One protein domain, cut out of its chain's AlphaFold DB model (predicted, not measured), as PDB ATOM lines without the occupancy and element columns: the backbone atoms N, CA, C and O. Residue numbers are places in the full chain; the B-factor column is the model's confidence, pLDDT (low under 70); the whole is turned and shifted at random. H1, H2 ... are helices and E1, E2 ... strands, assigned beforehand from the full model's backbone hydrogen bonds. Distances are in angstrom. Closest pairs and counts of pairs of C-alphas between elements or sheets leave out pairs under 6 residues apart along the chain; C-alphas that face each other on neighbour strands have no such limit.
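This is residues 10 to 98 of the 113 residues of an uncharacterized protein of Cryptosporidium andersoni (UniProt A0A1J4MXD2). With little regular structure, this is a wide, open arch of chain: H1 at one foot, H2 along the top near the other end, and the E1-E2 hairpin at the other foot. Residues 27 to 53, of which 50 to 53 belong to H2, stand free. The printed part has 89 residues, 29 in named elements, ordered H1 H2 E1 E2, mixed in class; it is extended, with a radius of gyration of the C-alphas of 23.7 A and spans of 56 by 39 by 24 A.

Start at H1, residues 10 to 17, which is apart from H2, residues 50 to 60. E1, residues 82 to 86, and E2, residues 93 to 97, form an antiparallel hairpin at 148 degrees; look for N 83 and O 96, 2.9 A apart, within hydrogen-bond range. Every O i to N i+4 pair is within range in H1 and H2.

Find C-alpha 10 at (127.546, 73.420, 4.327); H1 runs 11.4 A from there. H2 runs 15.4 A, E1 13.1 A and E2 13.0 A, ending at C-alpha 97 (85.854, 79.398, 15.859).

The C-alphas farthest apart, Val 32 and Asp 79, are 61.2 A apart. The printed part has no cut; H1 to H2 and H2 to E1 are long links. Confidence is under 70 at residues 10 to 18, 64 to 65 and 76 to 78.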
ATOM      1  N   PRO A  10     127.632  73.990   5.679       58.62
ATOM      2  CA  PRO A  10     127.546  73.420   4.327       58.62
ATOM      3  C   PRO A  10     126.752  72.103   4.253       58.62
ATOM      4  O   PRO A  10     126.260  71.744   3.185       58.62
ATOM      5  N   LEU A  11     126.572  71.392   5.374       56.75
ATOM      6  CA  LEU A  11     125.970  70.049   5.381       56.75
ATOM      7  C   LEU A  11     124.439  70.062   5.253       56.75
ATOM      8  O   LEU A  11     123.872  69.198   4.587       56.75
ATOM      9  N   LYS A  12     123.757  71.065   5.827       56.78
ATOM     10  CA  LYS A  12     122.289  71.193   5.723       56.78
ATOM     11  C   LYS A  12     121.820  71.450   4.287       56.78
ATOM     12  O   LYS A  12     120.875  70.813   3.836       56.78
ATOM     13  N   LYS A  13     122.518  72.329   3.555       60.69
ATOM     14  CA  LYS A  13     122.208  72.638   2.147       60.69
ATOM     15  C   LYS A  13     122.441  71.450   1.211       60.69
ATOM     16  O   LYS A  13     121.692  71.273   0.257       60.69
ATOM     17  N   LEU A  14     123.459  70.629   1.484       57.97
ATOM     18  CA  LEU A  14     123.704  69.395   0.734       57.97
ATOM     19  C   LEU A  14     122.576  68.380   0.947       57.97
ATOM     20  O   LEU A  14     122.049  67.849  -0.031       57.97
ATOM     21  N   ALA A  15     122.149  68.184   2.199       61.12
ATOM     22  CA  ALA A  15     121.067  67.265   2.550       61.12
ATOM     23  C   ALA A  15     119.713  67.647   1.920       61.12
ATOM     24  O   ALA A  15     118.990  66.765   1.461       61.12
ATOM     25  N   GLU A  16     119.388  68.942   1.837       63.34
ATOM     26  CA  GLU A  16     118.163  69.431   1.174       63.34
ATOM     27  C   GLU A  16     118.168  69.196  -0.348       63.34
ATOM     28  O   GLU A  16     117.108  68.997  -0.939       63.34
ATOM     29  N   SER A  17     119.343  69.169  -0.991       63.81
ATOM     30  CA  SER A  17     119.455  68.994  -2.450       63.81
ATOM     31  C   SER A  17     119.315  67.546  -2.934       63.81
ATOM     32  O   SER A  17     119.001  67.320  -4.100       63.81
ATOM     33  N   LEU A  18     119.555  66.557  -2.067       65.81
ATOM     34  CA  LEU A  18     119.743  65.165  -2.496       65.81
ATOM     35  C   LEU A  18     118.463  64.315  -2.512       65.81
ATOM     36  O   LEU A  18     118.513  63.154  -2.911       65.81
ATOM     37  N   GLY A  19     117.317  64.876  -2.119       73.31
ATOM     38  CA  GLY A  19     116.040  64.161  -2.105       73.31
ATOM     39  C   GLY A  19     115.995  62.961  -1.136       73.31
ATOM     40  O   GLY A  19     116.984  62.622  -0.476       73.31
ATOM     41  N   PRO A  20     114.828  62.310  -0.998       74.38
ATOM     42  CA  PRO A  20     114.702  61.101  -0.187       74.38
ATOM     43  C   PRO A  20     115.497  59.938  -0.817       74.38
ATOM     44  O   PRO A  20     115.411  59.719  -2.021       74.38
ATOM     45  N   ASN A  21     116.223  59.172   0.013       74.44
ATOM     46  CA  ASN A  21     117.102  58.026  -0.335       74.44
ATOM     47  C   ASN A  21     118.515  58.351  -0.849       74.44
ATOM     48  O   ASN A  21     119.129  57.545  -1.549       74.44
ATOM     49  N   SER A  22     119.066  59.504  -0.486       78.44
ATOM     50  CA  SER A  22     120.454  59.832  -0.805       78.44
ATOM     51  C   SER A  22     121.482  59.002  -0.024       78.44
ATOM     52  O   SER A  22     121.224  58.506   1.074       78.44
ATOM     53  N   THR A  23     122.666  58.823  -0.615       81.62
ATOM     54  CA  THR A  23     123.773  58.060  -0.019       81.62
ATOM     55  C   THR A  23     124.472  58.850   1.087       81.62
ATOM     56  O   THR A  23     124.636  60.064   0.977       81.62
ATOM     57  N   GLN A  24     124.954  58.155   2.121       81.38
ATOM     58  CA  GLN A  24     125.698  58.758   3.230       81.38
ATOM     59  C   GLN A  24     126.923  59.543   2.728       81.38
ATOM     60  O   GLN A  24     127.798  58.981   2.072       81.38
ATOM     61  N   GLN A  25     126.987  60.838   3.056       81.75
ATOM     62  CA  GLN A  25     128.051  61.739   2.588       81.75
ATOM     63  C   GLN A  25     129.192  61.940   3.591       81.75
ATOM     64  O   GLN A  25     130.292  62.320   3.201       81.75
ATOM     65  N   SER A  26     128.948  61.699   4.879       84.81
ATOM     66  CA  SER A  26     129.912  61.938   5.954       84.81
ATOM     67  C   SER A  26     130.045  60.729   6.873       84.81
ATOM     68  O   SER A  26     129.123  59.922   7.004       84.81
ATOM     69  N   ALA A  27     131.189  60.617   7.545       88.19
ATOM     70  CA  ALA A  27     131.415  59.581   8.544       88.19
ATOM     71  C   ALA A  27     130.516  59.782   9.778       88.19
ATOM     72  O   ALA A  27     130.233  60.911  10.179       88.19
ATOM     73  N   ILE A  28     130.099  58.674  10.391       91.69
ATOM     74  CA  ILE A  28     129.431  58.637  11.697       91.69
ATOM     75  C   ILE A  28     130.452  58.060  12.676       91.69
ATOM     76  O   ILE A  28     130.919  56.939  12.472       91.69
ATOM     77  N   TYR A  29     130.830  58.817  13.707       92.38
ATOM     78  CA  TYR A  29     131.822  58.391  14.696       92.38
ATOM     79  C   TYR A  29     131.377  58.721  16.125       92.38
ATOM     80  O   TYR A  29     130.468  59.520  16.342       92.38
ATOM     81  N   TRP A  30     132.026  58.081  17.098       93.69
ATOM     82  CA  TRP A  30     131.842  58.341  18.522       93.69
ATOM     83  C   TRP A  30     133.187  58.707  19.143       93.69
ATOM     84  O   TRP A  30     134.162  57.973  18.984       93.69
ATOM     85  N   GLU A  31     133.250  59.853  19.814       94.06
ATOM     86  CA  GLU A  31     134.498  60.360  20.387       94.06
ATOM     87  C   GLU A  31     134.915  59.602  21.647       94.06
ATOM     88  O   GLU A  31     134.097  59.070  22.407       94.06
ATOM     89  N   VAL A  32     136.224  59.587  21.889       92.25
ATOM     90  CA  VAL A  32     136.802  58.993  23.092       92.25
ATOM     91  C   VAL A  32     136.402  59.837  24.302       92.25
ATOM     92  O   VAL A  32     136.694  61.025  24.367       92.25
ATOM     93  N   GLY A  33     135.740  59.213  25.277       90.50
ATOM     94  CA  GLY A  33     135.270  59.881  26.495       90.50
ATOM     95  C   GLY A  33     133.801  60.316  26.467       90.50
ATOM     96  O   GLY A  33     133.254  60.621  27.530       90.50
ATOM     97  N   HIS A  34     133.120  60.263  25.314       94.19
ATOM     98  CA  HIS A  34     131.669  60.460  25.266       94.19
ATOM     99  C   HIS A  34     130.931  59.286  25.916       94.19
ATOM    100  O   HIS A  34     131.104  58.121  25.550       94.19
ATOM    101  N   ARG A  35     130.080  59.598  26.897       93.12
ATOM    102  CA  ARG A  35     129.249  58.620  27.610       93.12
ATOM    103  C   ARG A  35     127.907  58.451  26.909       93.12
ATOM    104  O   ARG A  35     127.271  59.427  26.534       93.12
ATOM    105  N   THR A  36     127.444  57.210  26.802       91.12
ATOM    106  CA  THR A  36     126.176  56.878  26.133       91.12
ATOM    107  C   THR A  36     124.955  56.985  27.058       91.12
ATOM    108  O   THR A  36     123.841  57.156  26.582       91.12
ATOM    109  N   TYR A  37     125.137  56.866  28.381       90.06
ATOM    110  CA  TYR A  37     124.064  56.850  29.399       90.06
ATOM    111  C   TYR A  37     122.965  55.783  29.197       90.06
ATOM    112  O   TYR A  37     121.926  55.826  29.856       90.06
ATOM    113  N   LEU A  38     123.196  54.796  28.326       91.50
ATOM    114  CA  LEU A  38     122.294  53.671  28.087       91.50
ATOM    115  C   LEU A  38     122.836  52.426  28.813       91.50
ATOM    116  O   LEU A  38     123.911  51.943  28.454       91.50
ATOM    117  N   PRO A  39     122.138  51.905  29.839       92.06
ATOM    118  CA  PRO A  39     122.539  50.671  30.508       92.06
ATOM    119  C   PRO A  39     122.251  49.434  29.643       92.06
ATOM    120  O   PRO A  39     121.415  49.475  28.739       92.06
ATOM    121  N   PHE A  40     122.881  48.299  29.968       92.06
ATOM    122  CA  PHE A  40     122.748  47.044  29.206       92.06
ATOM    123  C   PHE A  40     121.304  46.513  29.124       92.06
ATOM    124  O   PHE A  40     120.932  45.869  28.149       92.06
ATOM    125  N   PHE A  41     120.466  46.810  30.121       90.56
ATOM    126  CA  PHE A  41     119.060  46.394  30.176       90.56
ATOM    127  C   PHE A  41     118.095  47.411  29.550       90.56
ATOM    128  O   PHE A  41     116.884  47.231  29.649       90.56
ATOM    129  N   LYS A  42     118.579  48.480  28.902       89.94
ATOM    130  CA  LYS A  42     117.705  49.515  28.327       89.94
ATOM    131  C   LYS A  42     116.641  48.944  27.382       89.94
ATOM    132  O   LYS A  42     115.516  49.431  27.387       89.94
ATOM    133  N   LEU A  43     116.980  47.909  26.610       89.06
ATOM    134  CA  LEU A  43     116.044  47.248  25.696       89.06
ATOM    135  C   LEU A  43     114.920  46.497  26.435       89.06
ATOM    136  O   LEU A  43     113.826  46.351  25.903       89.06
ATOM    137  N   LEU A  44     115.178  46.055  27.668       91.06
ATOM    138  CA  LEU A  44     114.216  45.345  28.514       91.06
ATOM    139  C   LEU A  44     113.284  46.295  29.278       91.06
ATOM    140  O   LEU A  44     112.292  45.845  29.844       91.06
ATOM    141  N   TRP A  45     113.597  47.594  29.327       90.38
ATOM    142  CA  TRP A  45     112.818  48.607  30.042       90.38
ATOM    143  C   TRP A  45     112.046  49.501  29.068       90.38
ATOM    144  O   TRP A  45     112.560  50.547  28.646       90.38
ATOM    145  N   PRO A  46     110.806  49.118  28.709       86.62
ATOM    146  CA  PRO A  46     109.944  49.972  27.913       86.62
ATOM    147  C   PRO A  46     109.543  51.219  28.702       86.62
ATOM    148  O   PRO A  46     109.443  51.213  29.930       86.62
ATOM    149  N   THR A  47     109.272  52.303  27.980       89.75
ATOM    150  CA  THR A  47     108.710  53.511  28.581       89.75
ATOM    151  C   THR A  47     107.286  53.234  29.061       89.75
ATOM    152  O   THR A  47     106.454  52.738  28.302       89.75
ATOM    153  N   PHE A  48     106.996  53.573  30.316       92.00
ATOM    154  CA  PHE A  48     105.667  53.434  30.905       92.00
ATOM    155  C   PHE A  48     104.946  54.784  30.965       92.00
ATOM    156  O   PHE A  48     105.502  55.774  31.435       92.00
ATOM    157  N   TYR A  49     103.686  54.805  30.525       93.00
ATOM    158  CA  TYR A  49     102.835  55.994  30.538       93.00
ATOM    159  C   TYR A  49     101.636  55.778  31.478       93.00
ATOM    160  O   TYR A  49     100.620  55.215  31.058       93.00
ATOM    161  N   PRO A  50     101.697  56.254  32.739       94.06
ATOM    162  CA  PRO A  50     100.633  56.030  33.723       94.06
ATOM    163  C   PRO A  50      99.300  56.681  33.332       94.06
ATOM    164  O   PRO A  50      98.247  56.237  33.784       94.06
ATOM    165  N   LYS A  51      99.327  57.687  32.445       91.06
ATOM    166  CA  LYS A  51      98.147  58.430  31.975       91.06
ATOM    167  C   LYS A  51      97.038  57.515  31.442       91.06
ATOM    168  O   LYS A  51      95.864  57.786  31.678       91.06
ATOM    169  N   VAL A  52      97.394  56.420  30.762       90.69
ATOM    170  CA  VAL A  52      96.414  55.466  30.209       90.69
ATOM    171  C   VAL A  52      95.686  54.711  31.322       90.69
ATOM    172  O   VAL A  52      94.465  54.563  31.281       90.69
ATOM    173  N   MET A  53      96.430  54.244  32.327       93.19
ATOM    174  CA  MET A  53      95.864  53.536  33.476       93.19
ATOM    175  C   MET A  53      94.977  54.470  34.298       93.19
ATOM    176  O   MET A  53      93.845  54.126  34.627       93.19
ATOM    177  N   ASP A  54      95.468  55.676  34.553       92.00
ATOM    178  CA  ASP A  54      94.764  56.709  35.302       92.00
ATOM    179  C   ASP A  54      93.446  57.119  34.616       92.00
ATOM    180  O   ASP A  54      92.401  57.185  35.261       92.00
ATOM    181  N   HIS A  55      93.430  57.273  33.283       90.12
ATOM    182  CA  HIS A  55      92.186  57.514  32.538       90.12
ATOM    183  C   HIS A  55      91.190  56.357  32.726       90.12
ATOM    184  O   HIS A  55      90.022  56.597  33.034       90.12
ATOM    185  N   LYS A  56      91.634  55.099  32.604       90.75
ATOM    186  CA  LYS A  56      90.756  53.930  32.807       90.75
ATOM    187  C   LYS A  56      90.164  53.894  34.217       90.75
ATOM    188  O   LYS A  56      88.964  53.670  34.350       90.75
ATOM    189  N   ILE A  57      90.977  54.154  35.240       93.25
ATOM    190  CA  ILE A  57      90.534  54.196  36.640       93.25
ATOM    191  C   ILE A  57      89.540  55.341  36.850       93.25
ATOM    192  O   ILE A  57      88.465  55.111  37.397       93.25
ATOM    193  N   ARG A  58      89.836  56.552  36.359       90.31
ATOM    194  CA  ARG A  58      88.908  57.693  36.440       90.31
ATOM    195  C   ARG A  58      87.577  57.408  35.757       90.31
ATOM    196  O   ARG A  58      86.532  57.735  36.312       90.31
ATOM    197  N   LYS A  59      87.605  56.780  34.580       87.69
ATOM    198  CA  LYS A  59      86.391  56.380  33.859       87.69
ATOM    199  C   LYS A  59      85.590  55.347  34.650       87.69
ATOM    200  O   LYS A  59      84.373  55.461  34.720       87.69
ATOM    201  N   TRP A  60      86.264  54.373  35.259       91.62
ATOM    202  CA  TRP A  60      85.626  53.342  36.075       91.62
ATOM    203  C   TRP A  60      85.007  53.901  37.363       91.62
ATOM    204  O   TRP A  60      83.884  53.546  37.702       91.62
ATOM    205  N   LEU A  61      85.690  54.831  38.035       92.56
ATOM    206  CA  LEU A  61      85.204  55.501  39.248       92.56
ATOM    207  C   LEU A  61      84.144  56.587  38.978       92.56
ATOM    208  O   LEU A  61      83.682  57.225  39.918       92.56
ATOM    209  N   GLY A  62      83.794  56.860  37.715       86.38
ATOM    210  CA  GLY A  62      82.881  57.952  37.355       86.38
ATOM    211  C   GLY A  62      83.464  59.361  37.547       86.38
ATOM    212  O   GLY A  62      82.756  60.349  37.393       86.38
ATOM    213  N   LEU A  63      84.766  59.475  37.822       81.69
ATOM    214  CA  LEU A  63      85.498  60.736  38.017       81.69
ATOM    215  C   LEU A  63      85.974  61.362  36.689       81.69
ATOM    216  O   LEU A  63      86.761  62.305  36.679       81.69
ATOM    217  N   GLY A  64      85.566  60.790  35.553       66.56
ATOM    218  CA  GLY A  64      86.152  61.033  34.233       66.56
ATOM    219  C   GLY A  64      85.626  62.240  33.455       66.56
ATOM    220  O   GLY A  64      86.012  62.395  32.299       66.56
ATOM    221  N   PHE A  65      84.763  63.083  34.025       69.50
ATOM    222  CA  PHE A  65      84.271  64.267  33.314       69.50
ATOM    223  C   PHE A  65      85.336  65.362  33.287       69.50
ATOM    224  O   PHE A  65      85.438  66.200  34.177       69.50
ATOM    225  N   GLN A  66      86.153  65.333  32.240       77.75
ATOM    226  CA  GLN A  66      87.072  66.415  31.912       77.75
ATOM    227  C   GLN A  66      86.343  67.449  31.058       77.75
ATOM    228  O   GLN A  66      85.564  67.084  30.178       77.75
ATOM    229  N   THR A  67      86.631  68.735  31.253       79.44
ATOM    230  CA  THR A  67      86.059  69.827  30.441       79.44
ATOM    231  C   THR A  67      86.333  69.639  28.947       79.44
ATOM    232  O   THR A  67      85.538  70.040  28.108       79.44
ATOM    233  N   GLU A  68      87.436  68.970  28.614       83.31
ATOM    234  CA  GLU A  68      87.834  68.622  27.248       83.31
ATOM    235  C   GLU A  68      86.896  67.620  26.577       83.31
ATOM    236  O   GLU A  68      86.890  67.542  25.361       83.31
ATOM    237  N   SER A  69      86.079  66.882  27.335       86.12
ATOM    238  CA  SER A  69      85.029  66.030  26.762       86.12
ATOM    239  C   SER A  69      83.830  66.834  26.253       86.12
ATOM    240  O   SER A  69      83.046  66.331  25.446       86.12
ATOM    241  N   PHE A  70      83.685  68.086  26.698       90.12
ATOM    242  CA  PHE A  70      82.586  68.942  26.290       90.12
ATOM    243  C   PHE A  70      82.958  69.712  25.013       90.12
ATOM    244  O   PHE A  70      83.961  70.428  24.999       90.12
ATOM    245  N   PRO A  71      82.171  69.584  23.926       89.69
ATOM    246  CA  PRO A  71      82.528  70.148  22.625       89.69
ATOM    247  C   PRO A  71      82.528  71.675  22.596       89.69
ATOM    248  O   PRO A  71      83.192  72.252  21.747       89.69
ATOM    249  N   PHE A  72      81.802  72.347  23.484       90.12
ATOM    250  CA  PHE A  72      81.717  73.805  23.492       90.12
ATOM    251  C   PHE A  72      82.738  74.417  24.461       90.12
ATOM    252  O   PHE A  72      82.958  73.907  25.562       90.12
ATOM    253  N   VAL A  73      83.387  75.508  24.052       89.38
ATOM    254  CA  VAL A  73      84.480  76.133  24.812       89.38
ATOM    255  C   VAL A  73      84.001  77.419  25.482       89.38
ATOM    256  O   VAL A  73      83.769  78.421  24.818       89.38
ATOM    257  N   PHE A  74      83.916  77.406  26.815       83.31
ATOM    258  CA  PHE A  74      83.388  78.531  27.604       83.31
ATOM    259  C   PHE A  74      84.393  79.651  27.913       83.31
ATOM    260  O   PHE A  74      83.983  80.732  28.313       83.31
ATOM    261  N   TYR A  75      85.700  79.404  27.797       77.31
ATOM    262  CA  TYR A  75      86.740  80.334  28.272       77.31
ATOM    263  C   TYR A  75      87.348  81.211  27.172       77.31
ATOM    264  O   TYR A  75      88.360  81.874  27.403       77.31
ATOM    265  N   SER A  76      86.773  81.208  25.970       69.19
ATOM    266  CA  SER A  76      87.232  82.118  24.927       69.19
ATOM    267  C   SER A  76      86.757  83.525  25.272       69.19
ATOM    268  O   SER A  76      85.569  83.808  25.210       69.19
ATOM    269  N   GLY A  77      87.678  84.398  25.683       64.88
ATOM    270  CA  GLY A  77      87.385  85.796  26.030       64.88
ATOM    271  C   GLY A  77      86.991  86.680  24.840       64.88
ATOM    272  O   GLY A  77      86.886  87.890  25.000       64.88
ATOM    273  N   SER A  78      86.821  86.101  23.649       63.50
ATOM    274  CA  SER A  78      86.232  86.762  22.484       63.50
ATOM    275  C   SER A  78      84.749  86.417  22.395       63.50
ATOM    276  O   SER A  78      84.410  85.261  22.636       63.50
ATOM    277  N   ASP A  79      83.916  87.334  21.903       71.81
ATOM    278  CA  ASP A  79      82.490  87.097  21.592       71.81
ATOM    279  C   ASP A  79      82.239  85.958  20.581       71.81
ATOM    280  O   ASP A  79      81.095  85.625  20.289       71.81
ATOM    281  N   ASN A  80      83.301  85.342  20.055       74.19
ATOM    282  CA  ASN A  80      83.213  84.250  19.109       74.19
ATOM    283  C   ASN A  80      82.795  82.935  19.777       74.19
ATOM    284  O   ASN A  80      83.398  82.467  20.754       74.19
ATOM    285  N   ILE A  81      81.838  82.262  19.153       85.06
ATOM    286  CA  ILE A  81      81.430  80.903  19.478       85.06
ATOM    287  C   ILE A  81      82.536  79.931  19.042       85.06
ATOM    288  O   ILE A  81      82.909  79.847  17.869       85.06
ATOM    289  N   ASN A  82      83.060  79.171  20.007       89.62
ATOM    290  CA  ASN A  82      84.180  78.254  19.812       89.62
ATOM    291  C   ASN A  82      83.790  76.806  20.140       89.62
ATOM    292  O   ASN A  82      83.214  76.525  21.197       89.62
ATOM    293  N   TYR A  83      84.171  75.879  19.260       91.50
ATOM    294  CA  TYR A  83      83.950  74.441  19.426       91.50
ATOM    295  C   TYR A  83      85.257  73.653  19.346       91.50
ATOM    296  O   TYR A  83      86.220  74.065  18.705       91.50
ATOM    297  N   ARG A  84      85.285  72.483  19.981       92.38
ATOM    298  CA  ARG A  84      86.378  71.515  19.902       92.38
ATOM    299  C   ARG A  84      86.158  70.565  18.733       92.38
ATOM    300  O   ARG A  84      85.151  69.862  18.669       92.38
ATOM    301  N   LYS A  85      87.145  70.487  17.849       93.69
ATOM    302  CA  LYS A  85      87.280  69.446  16.833       93.69
ATOM    303  C   LYS A  85      88.154  68.326  17.394       93.69
ATOM    304  O   LYS A  85      89.317  68.558  17.708       93.69
ATOM    305  N   TYR A  86      87.595  67.126  17.520       95.00
ATOM    306  CA  TYR A  86      88.285  65.966  18.091       95.00
ATOM    307  C   TYR A  86      88.959  65.104  17.026       95.00
ATOM    308  O   TYR A  86      88.366  64.819  15.984       95.00
ATOM    309  N   TYR A  87      90.153  64.605  17.336       94.75
ATOM    310  CA  TYR A  87      90.904  63.670  16.497       94.75
ATOM    311  C   TYR A  87      90.915  62.270  17.127       94.75
ATOM    312  O   TYR A  87      91.954  61.742  17.512       94.75
ATOM    313  N   GLY A  88      89.728  61.675  17.282       89.81
ATOM    314  CA  GLY A  88      89.550  60.314  17.814       89.81
ATOM    315  C   GLY A  88      89.655  60.164  19.340       89.81
ATOM    316  O   GLY A  88      89.189  59.157  19.867       89.81
ATOM    317  N   ASP A  89      90.187  61.157  20.057       88.88
ATOM    318  CA  ASP A  89      90.253  61.208  21.527       88.88
ATOM    319  C   ASP A  89      89.872  62.625  22.012       88.88
ATOM    320  O   ASP A  89      90.378  63.599  21.449       88.88
ATOM    321  N   PRO A  90      89.016  62.779  23.044       87.50
ATOM    322  CA  PRO A  90      88.748  64.064  23.696       87.50
ATOM    323  C   PRO A  90      89.996  64.878  24.076       87.50
ATOM    324  O   PRO A  90      89.996  66.105  23.957       87.50
ATOM    325  N   LEU A  91      91.074  64.193  24.476       87.12
ATOM    326  CA  LEU A  91      92.350  64.812  24.856       87.12
ATOM    327  C   LEU A  91      93.116  65.409  23.665       87.12
ATOM    328  O   LEU A  91      94.041  66.198  23.854       87.12
ATOM    329  N   ILE A  92      92.778  64.997  22.441       91.81
ATOM    330  CA  ILE A  92      93.406  65.462  21.206       91.81
ATOM    331  C   ILE A  92      92.356  66.274  20.461       91.81
ATOM    332  O   ILE A  92      91.647  65.780  19.579       91.81
ATOM    333  N   SER A  93      92.236  67.535  20.864       92.69
ATOM    334  CA  SER A  93      91.292  68.472  20.274       92.69
ATOM    335  C   SER A  93      91.943  69.781  19.873       92.69
ATOM    336  O   SER A  93      92.907  70.246  20.478       92.69
ATOM    337  N   GLU A  94      91.372  70.378  18.838       92.06
ATOM    338  CA  GLU A  94      91.684  71.721  18.376       92.06
ATOM    339  C   GLU A  94      90.452  72.604  18.564       92.06
ATOM    340  O   GLU A  94      89.322  72.144  18.389       92.06
ATOM    341  N   ILE A  95      90.658  73.862  18.945       90.44
ATOM    342  CA  ILE A  95      89.570  74.823  19.116       90.44
ATOM    343  C   ILE A  95      89.379  75.552  17.793       90.44
ATOM    344  O   ILE A  95      90.313  76.159  17.277       90.44
ATOM    345  N   VAL A  96      88.163  75.491  17.266       90.31
ATOM    346  CA  VAL A  96      87.775  76.117  16.008       90.31
ATOM    347  C   VAL A  96      86.671  77.126  16.293       90.31
ATOM    348  O   VAL A  96      85.653  76.796  16.909       90.31
ATOM    349  N   SER A  97      86.880  78.358  15.838       88.31
ATOM    350  CA  SER A  97      85.854  79.398  15.859       88.31
ATOM    351  C   SER A  97      84.862  79.152  14.728       88.31
ATOM    352  O   SER A  97      85.264  78.919  13.588       88.31
ATOM    353  N   VAL A  98      83.571  79.171  15.049       83.25
ATOM    354  CA  VAL A  98      82.500  79.022  14.049       83.25
ATOM    355  C   VAL A  98      82.129  80.366  13.430       83.25
ATOM    356  O   VAL A  98      81.681  80.410  12.286       83.25
TER     357      VAL A  98